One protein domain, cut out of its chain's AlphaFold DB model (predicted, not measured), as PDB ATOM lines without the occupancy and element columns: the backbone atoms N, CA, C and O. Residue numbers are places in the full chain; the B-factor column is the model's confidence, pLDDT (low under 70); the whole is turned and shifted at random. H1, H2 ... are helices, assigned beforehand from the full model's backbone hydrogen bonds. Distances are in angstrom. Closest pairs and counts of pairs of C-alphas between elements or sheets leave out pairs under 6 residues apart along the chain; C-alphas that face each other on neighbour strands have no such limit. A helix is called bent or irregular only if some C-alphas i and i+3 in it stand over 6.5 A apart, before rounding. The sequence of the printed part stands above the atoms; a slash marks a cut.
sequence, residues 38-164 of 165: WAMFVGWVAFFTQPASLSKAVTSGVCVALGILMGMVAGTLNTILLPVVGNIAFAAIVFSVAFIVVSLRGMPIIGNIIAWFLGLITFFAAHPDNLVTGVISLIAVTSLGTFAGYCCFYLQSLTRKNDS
ATOM      1  N   TRP A  38     -13.873 -32.622   6.930       96.88
ATOM      2  CA  TRP A  38     -13.848 -32.428   5.478       96.88
ATOM      3  C   TRP A  38     -14.113 -33.734   4.714       96.88
ATOM      4  O   TRP A  38     -14.846 -33.722   3.727       96.88
ATOM      5  N   ALA A  39     -13.589 -34.870   5.190       96.94
ATOM      6  CA  ALA A  39     -13.795 -36.167   4.546       96.94
ATOM      7  C   ALA A  39     -15.244 -36.646   4.728       96.94
ATOM      8  O   ALA A  39     -15.814 -37.279   3.840       96.94
ATOM      9  N   MET A  40     -15.886 -36.272   5.839       97.06
ATOM     10  CA  MET A  40     -17.311 -36.530   6.052       97.06
ATOM     11  C   MET A  40     -18.134 -35.765   5.013       97.06
ATOM     12  O   MET A  40     -18.988 -36.349   4.345       97.06
ATOM     13  N   PHE A  41     -17.802 -34.496   4.756       97.06
ATOM     14  CA  PHE A  41     -18.456 -33.733   3.694       97.06
ATOM     15  C   PHE A  41     -18.249 -34.323   2.298       97.06
ATOM     16  O   PHE A  41     -19.159 -34.226   1.478       97.06
ATOM     17  N   VAL A  42     -17.129 -34.996   2.017       97.69
ATOM     18  CA  VAL A  42     -16.974 -35.712   0.739       97.69
ATOM     19  C   VAL A  42     -18.037 -36.801   0.582       97.69
ATOM     20  O   VAL A  42     -18.679 -36.885  -0.465       97.69
ATOM     21  N   GLY A  43     -18.271 -37.597   1.627       96.00
ATOM     22  CA  GLY A  43     -19.338 -38.599   1.638       96.00
ATOM     23  C   GLY A  43     -20.732 -37.990   1.484       96.00
ATOM     24  O   GLY A  43     -21.549 -38.471   0.697       96.00
ATOM     25  N   TRP A  44     -20.983 -36.880   2.183       95.12
ATOM     26  CA  TRP A  44     -22.226 -36.121   2.052       95.12
ATOM     27  C   TRP A  44     -22.438 -35.631   0.615       95.12
ATOM     28  O   TRP A  44     -23.511 -35.812   0.051       95.12
ATOM     29  N   VAL A  45     -21.421 -35.037  -0.014       95.06
ATOM     30  CA  VAL A  45     -21.495 -34.566  -1.406       95.06
ATOM     31  C   VAL A  45     -21.720 -35.737  -2.356       95.06
ATOM     32  O   VAL A  45     -22.570 -35.640  -3.241       95.06
ATOM     33  N   ALA A  46     -21.021 -36.857  -2.152       95.12
ATOM     34  CA  ALA A  46     -21.180 -38.052  -2.970       95.12
ATOM     35  C   ALA A  46     -22.624 -38.573  -2.960       95.12
ATOM     36  O   ALA A  46     -23.130 -38.948  -4.017       95.12
ATOM     37  N   PHE A  47     -23.319 -38.525  -1.819       92.75
ATOM     38  CA  PHE A  47     -24.740 -38.881  -1.733       92.75
ATOM     39  C   PHE A  47     -25.606 -38.093  -2.736       92.75
ATOM     40  O   PHE A  47     -26.467 -38.675  -3.394       92.75
ATOM     41  N   PHE A  48     -25.350 -36.793  -2.910       90.81
ATOM     42  CA  PHE A  48     -26.142 -35.918  -3.786       90.81
ATOM     43  C   PHE A  48     -25.749 -35.973  -5.272       90.81
ATOM     44  O   PHE A  48     -26.353 -35.284  -6.091       90.81
ATOM     45  N   THR A  49     -24.770 -36.798  -5.655       91.06
ATOM     46  CA  THR A  49     -24.349 -36.932  -7.065       91.06
ATOM     47  C   THR A  49     -25.299 -37.781  -7.921       91.06
ATOM     48  O   THR A  49     -25.205 -37.750  -9.148       91.06
ATOM     49  N   GLN A  50     -26.216 -38.535  -7.307       82.50
ATOM     50  CA  GLN A  50     -27.206 -39.368  -7.998       82.50
ATOM     51  C   GLN A  50     -28.639 -39.096  -7.507       82.50
ATOM     52  O   GLN A  50     -28.821 -38.572  -6.409       82.50
ATOM     53  N   PRO A  51     -29.673 -39.453  -8.303       66.69
ATOM     54  CA  PRO A  51     -31.072 -39.284  -7.914       66.69
ATOM     55  C   PRO A  51     -31.374 -39.954  -6.575       66.69
ATOM     56  O   PRO A  51     -30.935 -41.077  -6.316       66.69
ATOM     57  N   ALA A  52     -32.147 -39.262  -5.740       65.50
ATOM     58  CA  ALA A  52     -32.328 -39.622  -4.347       65.50
ATOM     59  C   ALA A  52     -33.157 -40.910  -4.174       65.50
ATOM     60  O   ALA A  52     -34.387 -40.915  -4.185       65.50
ATOM     61  N   SER A  53     -32.443 -42.022  -4.027       72.88
ATOM     62  CA  SER A  53     -32.947 -43.340  -3.651       72.88
ATOM     63  C   SER A  53     -31.927 -43.985  -2.719       72.88
ATOM     64  O   SER A  53     -30.723 -43.854  -2.943       72.88
ATOM     65  N   LEU A  54     -32.387 -44.713  -1.697       74.50
ATOM     66  CA  LEU A  54     -31.508 -45.396  -0.741       74.50
ATOM     67  C   LEU A  54     -30.515 -46.335  -1.448       74.50
ATOM     68  O   LEU A  54     -29.341 -46.380  -1.095       74.50
ATOM     69  N   SER A  55     -30.956 -47.031  -2.501       81.00
ATOM     70  CA  SER A  55     -30.067 -47.881  -3.300       81.00
ATOM     71  C   SER A  55     -28.953 -47.063  -3.963       81.00
ATOM     72  O   SER A  55     -27.795 -47.470  -3.935       81.00
ATOM     73  N   LYS A  56     -29.277 -45.873  -4.484       80.81
ATOM     74  CA  LYS A  56     -28.313 -44.987  -5.152       80.81
ATOM     75  C   LYS A  56     -27.365 -44.266  -4.184       80.81
ATOM     76  O   LYS A  56     -26.219 -43.967  -4.530       80.81
ATOM     77  N   ALA A  57     -27.806 -44.062  -2.948       78.50
ATOM     78  CA  ALA A  57     -26.968 -43.591  -1.851       78.50
ATOM     79  C   ALA A  57     -25.865 -44.602  -1.515       78.50
ATOM     80  O   ALA A  57     -24.684 -44.254  -1.489       78.50
ATOM     81  N   VAL A  58     -26.247 -45.874  -1.341       84.94
ATOM     82  CA  VAL A  58     -25.304 -46.967  -1.070       84.94
ATOM     83  C   VAL A  58     -24.321 -47.127  -2.226       84.94
ATOM     84  O   VAL A  58     -23.119 -47.217  -1.989       84.94
ATOM     85  N   THR A  59     -24.787 -47.085  -3.479       91.62
ATOM     86  CA  THR A  59     -23.883 -47.190  -4.637       91.62
ATOM     87  C   THR A  59     -22.875 -46.048  -4.705       91.62
ATOM     88  O   THR A  59     -21.716 -46.275  -5.046       91.62
ATOM     89  N   SER A  60     -23.284 -44.828  -4.351       92.81
ATOM     90  CA  SER A  60     -22.384 -43.669  -4.326       92.81
ATOM     91  C   SER A  60     -21.334 -43.797  -3.221       92.81
ATOM     92  O   SER A  60     -20.152 -43.602  -3.495       92.81
ATOM     93  N   GLY A  61     -21.726 -44.228  -2.018       93.75
ATOM     94  CA  GLY A  61     -20.784 -44.532  -0.933       93.75
ATOM     95  C   GLY A  61     -19.786 -45.638  -1.303       93.75
ATOM     96  O   GLY A  61     -18.586 -45.491  -1.080       93.75
ATOM     97  N   VAL A  62     -20.253 -46.703  -1.967       95.19
ATOM     98  CA  VAL A  62     -19.389 -47.775  -2.496       95.19
ATOM     99  C   VAL A  62     -18.383 -47.222  -3.510       95.19
ATOM    100  O   VAL A  62     -17.203 -47.549  -3.429       95.19
ATOM    101  N   CYS A  63     -18.805 -46.350  -4.432       96.94
ATOM    102  CA  CYS A  63     -17.895 -45.724  -5.397       96.94
ATOM    103  C   CYS A  63     -16.831 -44.847  -4.717       96.94
ATOM    104  O   CYS A  63     -15.676 -44.882  -5.137       96.94
ATOM    105  N   VAL A  64     -17.182 -44.108  -3.655       97.81
ATOM    106  CA  VAL A  64     -16.199 -43.344  -2.861       97.81
ATOM    107  C   VAL A  64     -15.188 -44.282  -2.208       97.81
ATOM    108  O   VAL A  64     -13.985 -44.069  -2.348       97.81
ATOM    109  N   ALA A  65     -15.651 -45.345  -1.544       97.94
ATOM    110  CA  ALA A  65     -14.770 -46.307  -0.888       97.94
ATOM    111  C   ALA A  65     -13.817 -46.985  -1.886       97.94
ATOM    112  O   ALA A  65     -12.613 -47.074  -1.642       97.94
ATOM    113  N   LEU A  66     -14.329 -47.399  -3.048       98.12
ATOM    114  CA  LEU A  66     -13.503 -47.960  -4.114       98.12
ATOM    115  C   LEU A  66     -12.535 -46.926  -4.708       98.12
ATOM    116  O   LEU A  66     -11.397 -47.271  -5.020       98.12
ATOM    117  N   GLY A  67     -12.941 -45.658  -4.816       98.19
ATOM    118  CA  GLY A  67     -12.064 -44.557  -5.212       98.19
ATOM    119  C   GLY A  67     -10.903 -44.344  -4.239       98.19
ATOM    120  O   GLY A  67      -9.767 -44.185  -4.680       98.19
ATOM    121  N   ILE A  68     -11.156 -44.419  -2.928       98.50
ATOM    122  CA  ILE A  68     -10.109 -44.350  -1.890       98.50
ATOM    123  C   ILE A  68      -9.127 -45.519  -2.047       98.50
ATOM    124  O   ILE A  68      -7.913 -45.310  -2.057       98.50
ATOM    125  N   LEU A  69      -9.640 -46.742  -2.221       98.31
ATOM    126  CA  LEU A  69      -8.808 -47.933  -2.434       98.31
ATOM    127  C   LEU A  69      -7.969 -47.825  -3.713       98.31
ATOM    128  O   LEU A  69      -6.784 -48.155  -3.707       98.31
ATOM    129  N   MET A  70      -8.555 -47.320  -4.797       98.19
ATOM    130  CA  MET A  70      -7.834 -47.065  -6.042       98.19
ATOM    131  C   MET A  70      -6.746 -46.001  -5.850       98.19
ATOM    132  O   MET A  70      -5.657 -46.147  -6.397       98.19
ATOM    133  N   GLY A  71      -7.003 -44.970  -5.040       97.88
ATOM    134  CA  GLY A  71      -6.013 -43.956  -4.670       97.88
ATOM    135  C   GLY A  71      -4.817 -44.568  -3.946       97.88
ATOM    136  O   GLY A  71      -3.676 -44.306  -4.324       97.88
ATOM    137  N   MET A  72      -5.071 -45.459  -2.983       97.75
ATOM    138  CA  MET A  72      -4.030 -46.217  -2.280       97.75
ATOM    139  C   MET A  72      -3.173 -47.047  -3.240       97.75
ATOM    140  O   MET A  72      -1.941 -46.993  -3.178       97.75
ATOM    141  N   VAL A  73      -3.810 -47.790  -4.149       97.94
ATOM    142  CA  VAL A  73      -3.108 -48.591  -5.163       97.94
ATOM    143  C   VAL A  73      -2.284 -47.693  -6.087       97.94
ATOM    144  O   VAL A  73      -1.101 -47.951  -6.294       97.94
ATOM    145  N   ALA A  74      -2.871 -46.609  -6.594       97.50
ATOM    146  CA  ALA A  74      -2.210 -45.670  -7.494       97.50
ATOM    147  C   ALA A  74      -1.006 -44.978  -6.836       97.50
ATOM    148  O   ALA A  74       0.064 -44.911  -7.439       97.50
ATOM    149  N   GLY A  75      -1.153 -44.510  -5.595       96.44
ATOM    150  CA  GLY A  75      -0.065 -43.898  -4.831       96.44
ATOM    151  C   GLY A  75       1.079 -44.879  -4.575       96.44
ATOM    152  O   GLY A  75       2.240 -44.542  -4.800       96.44
ATOM    153  N   THR A  76       0.754 -46.119  -4.198       96.56
ATOM    154  CA  THR A  76       1.752 -47.177  -3.973       96.56
ATOM    155  C   THR A  76       2.502 -47.520  -5.261       96.56
ATOM    156  O   THR A  76       3.732 -47.562  -5.271       96.56
ATOM    157  N   LEU A  77       1.780 -47.712  -6.371       96.81
ATOM    158  CA  LEU A  77       2.385 -47.968  -7.678       96.81
ATOM    159  C   LEU A  77       3.274 -46.809  -8.125       96.81
ATOM    160  O   LEU A  77       4.352 -47.051  -8.661       96.81
ATOM    161  N   ASN A  78       2.872 -45.562  -7.873       96.25
ATOM    162  CA  ASN A  78       3.670 -44.401  -8.252       96.25
ATOM    163  C   ASN A  78       5.013 -44.392  -7.523       96.25
ATOM    164  O   ASN A  78       6.044 -44.222  -8.165       96.25
ATOM    165  N   THR A  79       5.022 -44.662  -6.216       95.12
ATOM    166  CA  THR A  79       6.258 -44.767  -5.425       95.12
ATOM    167  C   THR A  79       7.187 -45.871  -5.936       95.12
ATOM    168  O   THR A  79       8.401 -45.688  -5.948       95.12
ATOM    169  N   ILE A  80       6.632 -46.999  -6.397       96.75
ATOM    170  CA  ILE A  80       7.413 -48.124  -6.937       96.75
ATOM    171  C   ILE A  80       7.962 -47.816  -8.339       96.75
ATOM    172  O   ILE A  80       9.095 -48.181  -8.646       96.75
ATOM    173  N   LEU A  81       7.176 -47.166  -9.203       96.38
ATOM    174  CA  LEU A  81       7.552 -46.918 -10.599       96.38
ATOM    175  C   LEU A  81       8.446 -45.684 -10.775       96.38
ATOM    176  O   LEU A  81       9.224 -45.638 -11.732       96.38
ATOM    177  N   LEU A  82       8.354 -44.695  -9.881       96.44
ATOM    178  CA  LEU A  82       9.087 -43.432  -9.997       96.44
ATOM    179  C   LEU A  82      10.613 -43.624 -10.148       96.44
ATOM    180  O   LEU A  82      11.183 -42.987 -11.033       96.44
ATOM    181  N   PRO A  83      11.290 -44.523  -9.401       97.00
ATOM    182  CA  PRO A  83      12.723 -44.773  -9.581       97.00
ATOM    183  C   PRO A  83      13.089 -45.464 -10.905       97.00
ATOM    184  O   PRO A  83      14.245 -45.413 -11.310       97.00
ATOM    185  N   VAL A  84      12.132 -46.129 -11.568       96.94
ATOM    186  CA  VAL A  84      12.379 -46.944 -12.773       96.94
ATOM    187  C   VAL A  84      12.180 -46.133 -14.051       96.94
ATOM    188  O   VAL A  84      12.998 -46.208 -14.964       96.94
ATOM    189  N   VAL A  85      11.088 -45.365 -14.131       95.81
ATOM    190  CA  VAL A  85      10.687 -44.644 -15.357       95.81
ATOM    191  C   VAL A  85      10.581 -43.126 -15.166       95.81
ATOM    192  O   VAL A  85      10.156 -42.408 -16.074       95.81
ATOM    193  N   GLY A  86      10.967 -42.616 -13.994       95.56
ATOM    194  CA  GLY A  86      10.926 -41.191 -13.674       95.56
ATOM    195  C   GLY A  86       9.508 -40.616 -13.706       95.56
ATOM    196  O   GLY A  86       8.519 -41.308 -13.466       95.56
ATOM    197  N   ASN A  87       9.397 -39.331 -14.048       94.12
ATOM    198  CA  ASN A  87       8.135 -38.578 -14.003       94.12
ATOM    199  C   ASN A  87       7.029 -39.126 -14.928       94.12
ATOM    200  O   ASN A  87       5.857 -38.798 -14.742       94.12
ATOM    201  N   ILE A  88       7.371 -39.981 -15.898       96.94
ATOM    202  CA  ILE A  88       6.391 -40.651 -16.766       96.94
ATOM    203  C   ILE A  88       5.496 -41.607 -15.954       96.94
ATOM    204  O   ILE A  88       4.339 -41.806 -16.330       96.94
ATOM    205  N   ALA A  89       5.977 -42.132 -14.816       96.06
ATOM    206  CA  ALA A  89       5.202 -42.989 -13.913       96.06
ATOM    207  C   ALA A  89       3.859 -42.350 -13.532       96.06
ATOM    208  O   ALA A  89       2.809 -42.982 -13.655       96.06
ATOM    209  N   PHE A  90       3.887 -41.071 -13.151       94.56
ATOM    210  CA  PHE A  90       2.694 -40.346 -12.732       94.56
ATOM    211  C   PHE A  90       1.665 -40.253 -13.864       94.56
ATOM    212  O   PHE A  90       0.502 -40.607 -13.677       94.56
ATOM    213  N   ALA A  91       2.097 -39.847 -15.063       97.12
ATOM    214  CA  ALA A  91       1.212 -39.736 -16.222       97.12
ATOM    215  C   ALA A  91       0.597 -41.093 -16.609       97.12
ATOM    216  O   ALA A  91      -0.608 -41.176 -16.856       97.12
ATOM    217  N   ALA A  92       1.398 -42.163 -16.608       97.44
ATOM    218  CA  ALA A  92       0.934 -43.511 -16.924       97.44
ATOM    219  C   ALA A  92      -0.097 -44.029 -15.904       97.44
ATOM    220  O   ALA A  92      -1.102 -44.636 -16.287       97.44
ATOM    221  N   ILE A  93       0.111 -43.759 -14.612       97.81
ATOM    222  CA  ILE A  93      -0.809 -44.169 -13.545       97.81
ATOM    223  C   ILE A  93      -2.113 -43.381 -13.621       97.81
ATOM    224  O   ILE A  93      -3.182 -43.988 -13.593       97.81
ATOM    225  N   VAL A  94      -2.046 -42.056 -13.781       97.19
ATOM    226  CA  VAL A  94      -3.245 -41.216 -13.934       97.19
ATOM    227  C   VAL A  94      -4.052 -41.652 -15.154       97.19
ATOM    228  O   VAL A  94      -5.267 -41.822 -15.043       97.19
ATOM    229  N   PHE A  95      -3.394 -41.904 -16.291       98.19
ATOM    230  CA  PHE A  95      -4.051 -42.441 -17.483       98.19
ATOM    231  C   PHE A  95      -4.741 -43.777 -17.193       98.19
ATOM    232  O   PHE A  95      -5.913 -43.942 -17.520       98.19
ATOM    233  N   SER A  96      -4.045 -44.709 -16.540       98.00
ATOM    234  CA  SER A  96      -4.578 -46.043 -16.239       98.00
ATOM    235  C   SER A  96      -5.785 -45.976 -15.304       98.00
ATOM    236  O   SER A  96      -6.820 -46.578 -15.585       98.00
ATOM    237  N   VAL A  97      -5.695 -45.195 -14.223       98.12
ATOM    238  CA  VAL A  97      -6.800 -44.986 -13.276       98.12
ATOM    239  C   VAL A  97      -7.990 -44.334 -13.974       98.12
ATOM    240  O   VAL A  97      -9.113 -44.820 -13.838       98.12
ATOM    241  N   ALA A  98      -7.762 -43.274 -14.754       97.62
ATOM    242  CA  ALA A  98      -8.821 -42.601 -15.498       97.62
ATOM    243  C   ALA A  98      -9.479 -43.543 -16.513       97.62
ATOM    244  O   ALA A  98     -10.706 -43.608 -16.577       97.62
ATOM    245  N   PHE A  99      -8.688 -44.317 -17.259       98.19
ATOM    246  CA  PHE A  99      -9.193 -45.304 -18.209       98.19
ATOM    247  C   PHE A  99     -10.075 -46.347 -17.518       98.19
ATOM    248  O   PHE A  99     -11.188 -46.604 -17.982       98.19
ATOM    249  N   ILE A 100      -9.627 -46.892 -16.382       97.69
ATOM    250  CA  ILE A 100     -10.402 -47.849 -15.584       97.69
ATOM    251  C   ILE A 100     -11.709 -47.200 -15.121       97.69
ATOM    252  O   ILE A 100     -12.774 -47.673 -15.507       97.69
ATOM    253  N   VAL A 101     -11.644 -46.104 -14.358       97.31
ATOM    254  CA  VAL A 101     -12.813 -45.455 -13.733       97.31
ATOM    255  C   VAL A 101     -13.834 -44.999 -14.774       97.31
ATOM    256  O   VAL A 101     -15.030 -45.252 -14.627       97.31
ATOM    257  N   VAL A 102     -13.385 -44.362 -15.857       96.88
ATOM    258  CA  VAL A 102     -14.280 -43.882 -16.920       96.88
ATOM    259  C   VAL A 102     -14.920 -45.048 -17.673       96.88
ATOM    260  O   VAL A 102     -16.075 -44.936 -18.087       96.88
ATOM    261  N   SER A 103     -14.239 -46.189 -17.801       96.81
ATOM    262  CA  SER A 103     -14.828 -47.395 -18.401       96.81
ATOM    263  C   SER A 103     -15.962 -47.987 -17.554       96.81
ATOM    264  O   SER A 103     -16.863 -48.620 -18.103       96.81
ATOM    265  N   LEU A 104     -16.000 -47.721 -16.239       95.06
ATOM    266  CA  LEU A 104     -17.060 -48.209 -15.342       95.06
ATOM    267  C   LEU A 104     -18.394 -47.466 -15.509       95.06
ATOM    268  O   LEU A 104     -19.407 -47.926 -14.985       95.06
ATOM    269  N   ARG A 105     -18.431 -46.344 -16.242       92.25
ATOM    270  CA  ARG A 105     -19.595 -45.436 -16.341       92.25
ATOM    271  C   ARG A 105     -20.914 -46.085 -16.762       92.25
ATOM    272  O   ARG A 105     -21.974 -45.560 -16.447       92.25
ATOM    273  N   GLY A 106     -20.855 -47.206 -17.479       88.94
ATOM    274  CA  GLY A 106     -22.040 -47.951 -17.914       88.94
ATOM    275  C   GLY A 106     -22.614 -48.902 -16.860       88.94
ATOM    276  O   GLY A 106     -23.666 -49.492 -17.092       88.94
ATOM    277  N   MET A 107     -21.944 -49.091 -15.718       92.69
ATOM    278  CA  MET A 107     -22.346 -50.090 -14.729       92.69
ATOM    279  C   MET A 107     -23.413 -49.573 -13.751       92.69
ATOM    280  O   MET A 107     -23.310 -48.454 -13.248       92.69
ATOM    281  N   PRO A 108     -24.412 -50.403 -13.392       86.12
ATOM    282  CA  PRO A 108     -25.569 -49.965 -12.605       86.12
ATOM    283  C   PRO A 108     -25.238 -49.596 -11.149       86.12
ATOM    284  O   PRO A 108     -25.933 -48.761 -10.560       86.12
ATOM    285  N   ILE A 109     -24.199 -50.225 -10.585       87.38
ATOM    286  CA  ILE A 109     -23.776 -50.089  -9.182       87.38
ATOM    287  C   ILE A 109     -22.555 -49.172  -9.071       87.38
ATOM    288  O   ILE A 109     -22.549 -48.257  -8.261       87.38
ATOM    289  N   ILE A 110     -21.531 -49.380  -9.900       92.50
ATOM    290  CA  ILE A 110     -20.240 -48.680  -9.778       92.50
ATOM    291  C   ILE A 110     -19.998 -47.623 -10.864       92.50
ATOM    292  O   ILE A 110     -18.877 -47.158 -11.034       92.50
ATOM    293  N   GLY A 111     -21.040 -47.220 -11.595       92.75
ATOM    294  CA  GLY A 111     -20.947 -46.226 -12.667       92.75
ATOM    295  C   GLY A 111     -20.952 -44.763 -12.215       92.75
ATOM    296  O   GLY A 111     -20.982 -43.871 -13.063       92.75
ATOM    297  N   ASN A 112     -20.936 -44.477 -10.908       94.44
ATOM    298  CA  ASN A 112     -20.906 -43.102 -10.406       94.44
ATOM    299  C   ASN A 112     -19.486 -42.513 -10.464       94.44
ATOM    300  O   ASN A 112     -18.759 -42.499  -9.471       94.44
ATOM    301  N   ILE A 113     -19.104 -42.015 -11.641       95.38
ATOM    302  CA  ILE A 113     -17.768 -41.457 -11.903       95.38
ATOM    303  C   ILE A 113     -17.406 -40.339 -10.910       95.38
ATOM    304  O   ILE A 113     -16.273 -40.290 -10.438       95.38
ATOM    305  N   ILE A 114     -18.355 -39.461 -10.561       95.88
ATOM    306  CA  ILE A 114     -18.094 -38.337  -9.646       95.88
ATOM    307  C   ILE A 114     -17.688 -38.869  -8.267       95.88
ATOM    308  O   ILE A 114     -16.687 -38.427  -7.710       95.88
ATOM    309  N   ALA A 115     -18.404 -39.869  -7.747       96.69
ATOM    310  CA  ALA A 115     -18.083 -40.497  -6.468       96.69
ATOM    311  C   ALA A 115     -16.718 -41.214  -6.473       96.69
ATOM    312  O   ALA A 115     -15.984 -41.127  -5.490       96.69
ATOM    313  N   TRP A 116     -16.327 -41.850  -7.584       98.00
ATOM    314  CA  TRP A 116     -14.981 -42.423  -7.733       98.00
ATOM    315  C   TRP A 116     -13.882 -41.366  -7.608       98.00
ATOM    316  O   TRP A 116     -12.930 -41.548  -6.848       98.00
ATOM    317  N   PHE A 117     -14.013 -40.249  -8.329       97.56
ATOM    318  CA  PHE A 117     -13.029 -39.167  -8.269       97.56
ATOM    319  C   PHE A 117     -13.006 -38.478  -6.906       97.56
ATOM    320  O   PHE A 117     -11.924 -38.154  -6.418       97.56
ATOM    321  N   LEU A 118     -14.157 -38.322  -6.250       97.94
ATOM    322  CA  LEU A 118     -14.214 -37.850  -4.868       97.94
ATOM    323  C   LEU A 118     -13.408 -38.758  -3.926       97.94
ATOM    324  O   LEU A 118     -12.631 -38.251  -3.119       97.94
ATOM    325  N   GLY A 119     -13.523 -40.083  -4.064       98.19
ATOM    326  CA  GLY A 119     -12.716 -41.037  -3.297       98.19
ATOM    327  C   GLY A 119     -11.213 -40.936  -3.584       98.19
ATOM    328  O   GLY A 119     -10.411 -40.884  -2.652       98.19
ATOM    329  N   LEU A 120     -10.828 -40.834  -4.861       98.06
ATOM    330  CA  LEU A 120      -9.428 -40.651  -5.272       98.06
ATOM    331  C   LEU A 120      -8.819 -39.383  -4.659       98.06
ATOM    332  O   LEU A 120      -7.762 -39.439  -4.032       98.06
ATOM    333  N   ILE A 121      -9.507 -38.248  -4.809       97.62
ATOM    334  CA  ILE A 121      -9.067 -36.956  -4.270       97.62
ATOM    335  C   ILE A 121      -8.991 -37.019  -2.742       97.62
ATOM    336  O   ILE A 121      -8.045 -36.495  -2.168       97.62
ATOM    337  N   THR A 122      -9.932 -37.704  -2.087       98.06
ATOM    338  CA  THR A 122      -9.929 -37.895  -0.626       98.06
ATOM    339  C   THR A 122      -8.666 -38.603  -0.153       98.06
ATOM    340  O   THR A 122      -8.020 -38.128   0.776       98.06
ATOM    341  N   PHE A 123      -8.276 -39.706  -0.797       98.00
ATOM    342  CA  PHE A 123      -7.050 -40.414  -0.426       98.00
ATOM    343  C   PHE A 123      -5.810 -39.520  -0.567       98.00
ATOM    344  O   PHE A 123      -5.024 -39.404   0.374       98.00
ATOM    345  N   PHE A 124      -5.660 -38.850  -1.713       96.56
ATOM    346  CA  PHE A 124      -4.500 -37.992  -1.957       96.56
ATOM    347  C   PHE A 124      -4.491 -36.735  -1.084       96.56
ATOM    348  O   PHE A 124      -3.421 -36.292  -0.698       96.56
ATOM    349  N   ALA A 125      -5.648 -36.172  -0.734       97.06
ATOM    350  CA  ALA A 125      -5.728 -35.019   0.159       97.06
ATOM    351  C   ALA A 125      -5.320 -35.372   1.597       97.06
ATOM    352  O   ALA A 125      -4.701 -34.558   2.281       97.06
ATOM    353  N   ALA A 126      -5.644 -36.586   2.049       96.19
ATOM    354  CA  ALA A 126      -5.458 -36.999   3.433       96.19
ATOM    355  C   ALA A 126      -4.001 -37.271   3.829       96.19
ATOM    356  O   ALA A 126      -3.710 -37.192   5.016       96.19
ATOM    357  N   HIS A 127      -3.122 -37.608   2.876       93.50
ATOM    358  CA  HIS A 127      -1.716 -37.967   3.127       93.50
ATOM    359  C   HIS A 127      -1.530 -38.851   4.383       93.50
ATOM    360  O   HIS A 127      -0.847 -38.443   5.319       93.50
ATOM    361  N   PRO A 128      -2.175 -40.034   4.457       90.94
ATOM    362  CA  PRO A 128      -2.211 -40.806   5.693       90.94
ATOM    363  C   PRO A 128      -0.821 -41.321   6.088       90.94
ATOM    364  O   PRO A 128      -0.163 -41.985   5.287       90.94
ATOM    365  N   ASP A 129      -0.427 -41.104   7.346       89.69
ATOM    366  CA  ASP A 129       0.850 -41.597   7.893       89.69
ATOM    367  C   ASP A 129       0.956 -43.128   7.827       89.69
ATOM    368  O   ASP A 129       2.000 -43.695   7.504       89.69
ATOM    369  N   ASN A 130      -0.152 -43.816   8.116       94.31
ATOM    370  CA  ASN A 130      -0.287 -45.257   7.955       94.31
ATOM    371  C   ASN A 130      -1.371 -45.553   6.918       94.31
ATOM    372  O   ASN A 130      -2.538 -45.210   7.101       94.31
ATOM    373  N   LEU A 131      -0.975 -46.228   5.837       93.25
ATOM    374  CA  LEU A 131      -1.839 -46.525   4.692       93.25
ATOM    375  C   LEU A 131      -3.115 -47.276   5.088       93.25
ATOM    376  O   LEU A 131      -4.203 -46.895   4.663       93.25
ATOM    377  N   VAL A 132      -3.004 -48.326   5.907       92.50
ATOM    378  CA  VAL A 132      -4.137 -49.208   6.223       92.50
ATOM    379  C   VAL A 132      -5.119 -48.509   7.153       92.50
ATOM    380  O   VAL A 132      -6.310 -48.430   6.847       92.50
ATOM    381  N   THR A 133      -4.637 -47.973   8.276       94.12
ATOM    382  CA  THR A 133      -5.516 -47.294   9.239       94.12
ATOM    383  C   THR A 133      -6.075 -45.997   8.661       94.12
ATOM    384  O   THR A 133      -7.247 -45.693   8.881       94.12
ATOM    385  N   GLY A 134      -5.288 -45.281   7.854       94.75
ATOM    386  CA  GLY A 134      -5.723 -44.094   7.129       94.75
ATOM    387  C   GLY A 134      -6.859 -44.391   6.156       94.75
ATOM    388  O   GLY A 134      -7.897 -43.741   6.214       94.75
ATOM    389  N   VAL A 135      -6.721 -45.417   5.312       96.88
ATOM    390  CA  VAL A 135      -7.785 -45.824   4.377       96.88
ATOM    391  C   VAL A 135      -9.052 -46.258   5.110       96.88
ATOM    392  O   VAL A 135     -10.142 -45.823   4.739       96.88
ATOM    393  N   ILE A 136      -8.929 -47.068   6.167       96.31
ATOM    394  CA  ILE A 136     -10.082 -47.494   6.976       96.31
ATOM    395  C   ILE A 136     -10.785 -46.276   7.585       96.31
ATOM    396  O   ILE A 136     -12.010 -46.172   7.499       96.31
ATOM    397  N   SER A 137     -10.021 -45.333   8.143       95.81
ATOM    398  CA  SER A 137     -10.551 -44.093   8.715       95.81
ATOM    399  C   SER A 137     -11.285 -43.255   7.664       95.81
ATOM    400  O   SER A 137     -12.433 -42.867   7.873       95.81
ATOM    401  N   LEU A 138     -10.697 -43.051   6.480       97.62
ATOM    402  CA  LEU A 138     -11.335 -42.289   5.401       97.62
ATOM    403  C   LEU A 138     -12.626 -42.948   4.905       97.62
ATOM    404  O   LEU A 138     -13.620 -42.252   4.683       97.62
ATOM    405  N   ILE A 139     -12.647 -44.275   4.759       97.38
ATOM    406  CA  ILE A 139     -13.861 -45.012   4.381       97.38
ATOM    407  C   ILE A 139     -14.933 -44.866   5.468       97.38
ATOM    408  O   ILE A 139     -16.092 -44.602   5.148       97.38
ATOM    409  N   ALA A 140     -14.567 -44.983   6.746       96.00
ATOM    410  CA  ALA A 140     -15.507 -44.824   7.853       96.00
ATOM    411  C   ALA A 140     -16.110 -43.409   7.889       96.00
ATOM    412  O   ALA A 140     -17.330 -43.245   7.962       96.00
ATOM    413  N   VAL A 141     -15.269 -42.382   7.759       97.06
ATOM    414  CA  VAL A 141     -15.679 -40.973   7.824       97.06
ATOM    415  C   VAL A 141     -16.529 -40.568   6.614       97.06
ATOM    416  O   VAL A 141     -17.560 -39.910   6.771       97.06
ATOM    417  N   THR A 142     -16.168 -41.003   5.405       97.44
ATOM    418  CA  THR A 142     -16.994 -40.775   4.202       97.44
ATOM    419  C   THR A 142     -18.313 -41.560   4.250       97.44
ATOM    420  O   THR A 142     -19.349 -41.071   3.791       97.44
ATOM    421  N   SER A 143     -18.332 -42.743   4.870       95.38
ATOM    422  CA  SER A 143     -19.571 -43.500   5.098       95.38
ATOM    423  C   SER A 143     -20.509 -42.771   6.062       95.38
ATOM    424  O   SER A 143     -21.702 -42.660   5.778       95.38
ATOM    425  N   LEU A 144     -19.972 -42.196   7.145       95.56
ATOM    426  CA  LEU A 144     -20.732 -41.341   8.062       95.56
ATOM    427  C   LEU A 144     -21.348 -40.141   7.327       95.56
ATOM    428  O   LEU A 144     -22.520 -39.828   7.526       95.56
ATOM    429  N   GLY A 145     -20.591 -39.512   6.430       95.62
ATOM    430  CA  GLY A 145     -21.086 -38.419   5.593       95.62
ATOM    431  C   GLY A 145     -22.217 -38.824   4.658       95.62
ATOM    432  O   GLY A 145     -23.232 -38.135   4.558       95.62
ATOM    433  N   THR A 146     -22.073 -39.981   4.013       94.69
ATOM    434  CA  THR A 146     -23.114 -40.552   3.144       94.69
ATOM    435  C   THR A 146     -24.390 -40.839   3.943       94.69
ATOM    436  O   THR A 146     -25.493 -40.527   3.492       94.69
ATOM    437  N   PHE A 147     -24.247 -41.384   5.154       93.50
ATOM    438  CA  PHE A 147     -25.359 -41.628   6.072       93.50
ATOM    439  C   PHE A 147     -26.042 -40.327   6.511       93.50
ATOM    440  O   PHE A 147     -27.269 -40.237   6.518       93.50
ATOM    441  N   ALA A 148     -25.267 -39.288   6.810       94.62
ATOM    442  CA  ALA A 148     -25.798 -37.984   7.171       94.62
ATOM    443  C   ALA A 148     -26.578 -37.337   6.000       94.62
ATOM    444  O   ALA A 148     -27.691 -36.842   6.197       94.62
ATOM    445  N   GLY A 149     -26.073 -37.455   4.765       93.50
ATOM    446  CA  GLY A 149     -26.803 -37.067   3.551       93.50
ATOM    447  C   GLY A 149     -28.124 -37.831   3.382       93.50
ATOM    448  O   GLY A 149     -29.159 -37.227   3.083       93.50
ATOM    449  N   TYR A 150     -28.128 -39.135   3.676       92.19
ATOM    450  CA  TYR A 150     -29.350 -39.942   3.687       92.19
ATOM    451  C   TYR A 150     -30.371 -39.464   4.728       92.19
ATOM    452  O   TYR A 150     -31.540 -39.281   4.386       92.19
ATOM    453  N   CYS A 151     -29.950 -39.208   5.970       92.75
ATOM    454  CA  CYS A 151     -30.828 -38.669   7.014       92.75
ATOM    455  C   CYS A 151     -31.456 -37.333   6.594       92.75
ATOM    456  O   CYS A 151     -32.645 -37.105   6.824       92.75
ATOM    457  N   CYS A 152     -30.673 -36.472   5.936       93.00
ATOM    458  CA  CYS A 152     -31.146 -35.200   5.399       93.00
ATOM    459  C   CYS A 152     -32.248 -35.400   4.362       93.00
ATOM    460  O   CYS A 152     -33.340 -34.843   4.506       93.00
ATOM    461  N   PHE A 153     -32.001 -36.257   3.373       91.19
ATOM    462  CA  PHE A 153     -32.998 -36.588   2.366       91.19
ATOM    463  C   PHE A 153     -34.265 -37.200   2.979       91.19
ATOM    464  O   PHE A 153     -35.378 -36.797   2.639       91.19
ATOM    465  N   TYR A 154     -34.104 -38.146   3.907       90.94
ATOM    466  CA  TYR A 154     -35.220 -38.838   4.542       90.94
ATOM    467  C   TYR A 154     -36.133 -37.864   5.298       90.94
ATOM    468  O   TYR A 154     -37.340 -37.837   5.051       90.94
ATOM    469  N   LEU A 155     -35.572 -36.993   6.141       92.19
ATOM    470  CA  LEU A 155     -36.351 -36.019   6.913       92.19
ATOM    471  C   LEU A 155     -37.043 -34.971   6.024       92.19
ATOM    472  O   LEU A 155     -38.215 -34.646   6.237       92.19
ATOM    473  N   GLN A 156     -36.373 -34.492   4.973       91.31
ATOM    474  CA  GLN A 156     -37.000 -33.597   3.991       91.31
ATOM    475  C   GLN A 156     -38.157 -34.291   3.252       91.31
ATOM    476  O   GLN A 156     -39.203 -33.682   3.022       91.31
ATOM    477  N   SER A 157     -38.011 -35.580   2.925       89.00
ATOM    478  CA  SER A 157     -39.050 -36.354   2.234       89.00
ATOM    479  C   SER A 157     -40.307 -36.555   3.088       89.00
ATOM    480  O   SER A 157     -41.419 -36.382   2.584       89.00
ATOM    481  N   LEU A 158     -40.142 -36.826   4.390       88.56
ATOM    482  CA  LEU A 158     -41.255 -36.934   5.337       88.56
ATOM    483  C   LEU A 158     -42.043 -35.631   5.409       88.56
ATOM    484  O   LEU A 158     -43.273 -35.637   5.372       88.56
ATOM    485  N   THR A 159     -41.336 -34.504   5.451       85.94
ATOM    486  CA  THR A 159     -42.015 -33.219   5.593       85.94
ATOM    487  C   THR A 159     -42.724 -32.780   4.313       85.94
ATOM    488  O   THR A 159     -43.760 -32.126   4.379       85.94
ATOM    489  N   ARG A 160     -42.229 -33.183   3.136       82.88
ATOM    490  CA  ARG A 160     -42.937 -32.960   1.864       82.88
ATOM    491  C   ARG A 160     -44.225 -33.769   1.761       82.88
ATOM    492  O   ARG A 160     -45.196 -33.237   1.240       82.88
ATOM    493  N   LYS A 161     -44.237 -35.005   2.274       81.94
ATOM    494  CA  LYS A 161     -45.448 -35.835   2.342       81.94
ATOM    495  C   LYS A 161     -46.519 -35.197   3.237       81.94
ATOM    496  O   LYS A 161     -47.679 -35.157   2.861       81.94
ATOM    497  N   ASN A 162     -46.116 -34.634   4.375       78.56
ATOM    498  CA  ASN A 162     -47.040 -33.979   5.305       78.56
ATOM    499  C   ASN A 162     -47.608 -32.643   4.782       78.56
ATOM    500  O   ASN A 162     -48.601 -32.165   5.307       78.56
ATOM    501  N   ASP A 163     -46.976 -32.016   3.784       76.00
ATOM    502  CA  ASP A 163     -47.498 -30.799   3.144       76.00
ATOM    503  C   ASP A 163     -48.502 -31.106   2.005       76.00
ATOM    504  O   ASP A 163     -49.014 -30.167   1.390       76.00
ATOM    505  N   SER A 164     -48.687 -32.383   1.639       70.06
ATOM    506  CA  SER A 164     -49.577 -32.834   0.553       70.06
ATOM    507  C   SER A 164     -50.865 -33.515   1.029       70.06
ATOM    508  O   SER A 164     -51.709 -33.816   0.185       70.06
TER     509      SER A 164
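AT A GLANCE: This is residues 38 to 164 of the 165 residues of a protein of Microbulbifer sp. A4B17 (UniProt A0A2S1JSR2). Three long helices, H3, H2 and H5, make a staggered layer with H2 in the middle, and two short helices, H1 and H4, side by side and running opposite ways, cross over one face of it. H4 crosses H2 and H1 crosses H5, while the last turns of H5 stick out with residues 158 to 164 as an arm at one end of the long axis. The printed part has 127 residues, with five named helices in the order H1, H2, H3, H4, H5 and no named strand, and its class is all helix. The whole is only just compact, close to loose, with a radius of gyration of the C-alphas of 16.6 A, and it spans 65 by 32 by 16 A.

IN THESE COORDINATES: H1 covers residues 38 to 47 and begins at C-alpha 38, at (-13.848, -32.428, 5.478); it is 14.6 A long from first to last C-alpha. H2, residues 54 to 85, is 44.7 A long and ends at C-alpha 85, at (10.687, -44.644, -15.357). It has a kink of 33 degrees near residue 79, and it is only just irregular, with the C-alphas of residues 80 and 83 lying 6.8 A apart. H3, residues 88 to 106, is 29.4 A long and is irregular too: its C-alphas 103 and 106 are 7.2 A apart. H4, residues 113 to 126, is 20.2 A long. H5, residues 131 to 162, is 46.9 A long and ends at C-alpha 162, at (-47.040, -33.979, 5.305).

HOW THE PARTS SIT: H2 and H4 are the hub, each touching four other helices. They touch each other with 39 pairs of C-alphas within 8 A, at a steep tilt of 53 degrees, the same way; the closest C-alphas, of Gly 67 and Gly 119, are 4.1 A apart. H2 and H3 are a helical hairpin at a shallow tilt of 21 degrees, opposite ways, in which H2 touches H3 with residues 70 to 82 alone, closest at the C-alphas of Leu 82 and Ala 89, 5.5 A. H2 also touches H5 at a shallow tilt of 23 degrees, opposite ways, and there the closest C-alphas are those of Ala 65 and Ile 139, 5.5 A. H3 and H5 stay apart. H1 touches H4 at a shallow tilt of 5 degrees, opposite ways, with the C-alphas of Ala 46 and Ala 115 closest at 5.3 A. H1 touches H5 at a steep tilt of 50 degrees, the same way; the closest C-alphas, of Gly 43 and Thr 142, are 4.1 A apart. H1 touches residues 56 to 64 of H2 alone, closest at Phe 47 and Ala 57, whose C-alphas are 5.2 A apart. H3 and H4 are a helical hairpin at 35.4 degrees, only just a steep tilt, with the C-alphas of Arg 105 and Ile 113 closest at 6.2 A. H4 and H5 only just touch, with 3 pairs of C-alphas within 8 A, the closest being those of Phe 123 and Val 135, 7.3 A. H1 and H3 are apart. In H1, H4 and H5 every O i to N i+4 pair is within hydrogen-bond range; in H2 it is 26 of 28 and in H3 13 of 15.

THE WHOLE: The outline is only just a rod, and the two C-alphas farthest apart, those of Val 84 and Ser 164, are 64.9 A from each other. Residues 158 to 164, of which 158 to 162 belong to H5, stand free. The printed part has no cut. The links from H2 to H3 and from H4 to H5 are tight, those from H1 to H2 and from H3 to H4 are short, and no link is long. The mean pLDDT of the printed part is 93.3, and residues 51 to 52, in the link from H1 to H2, are under 70.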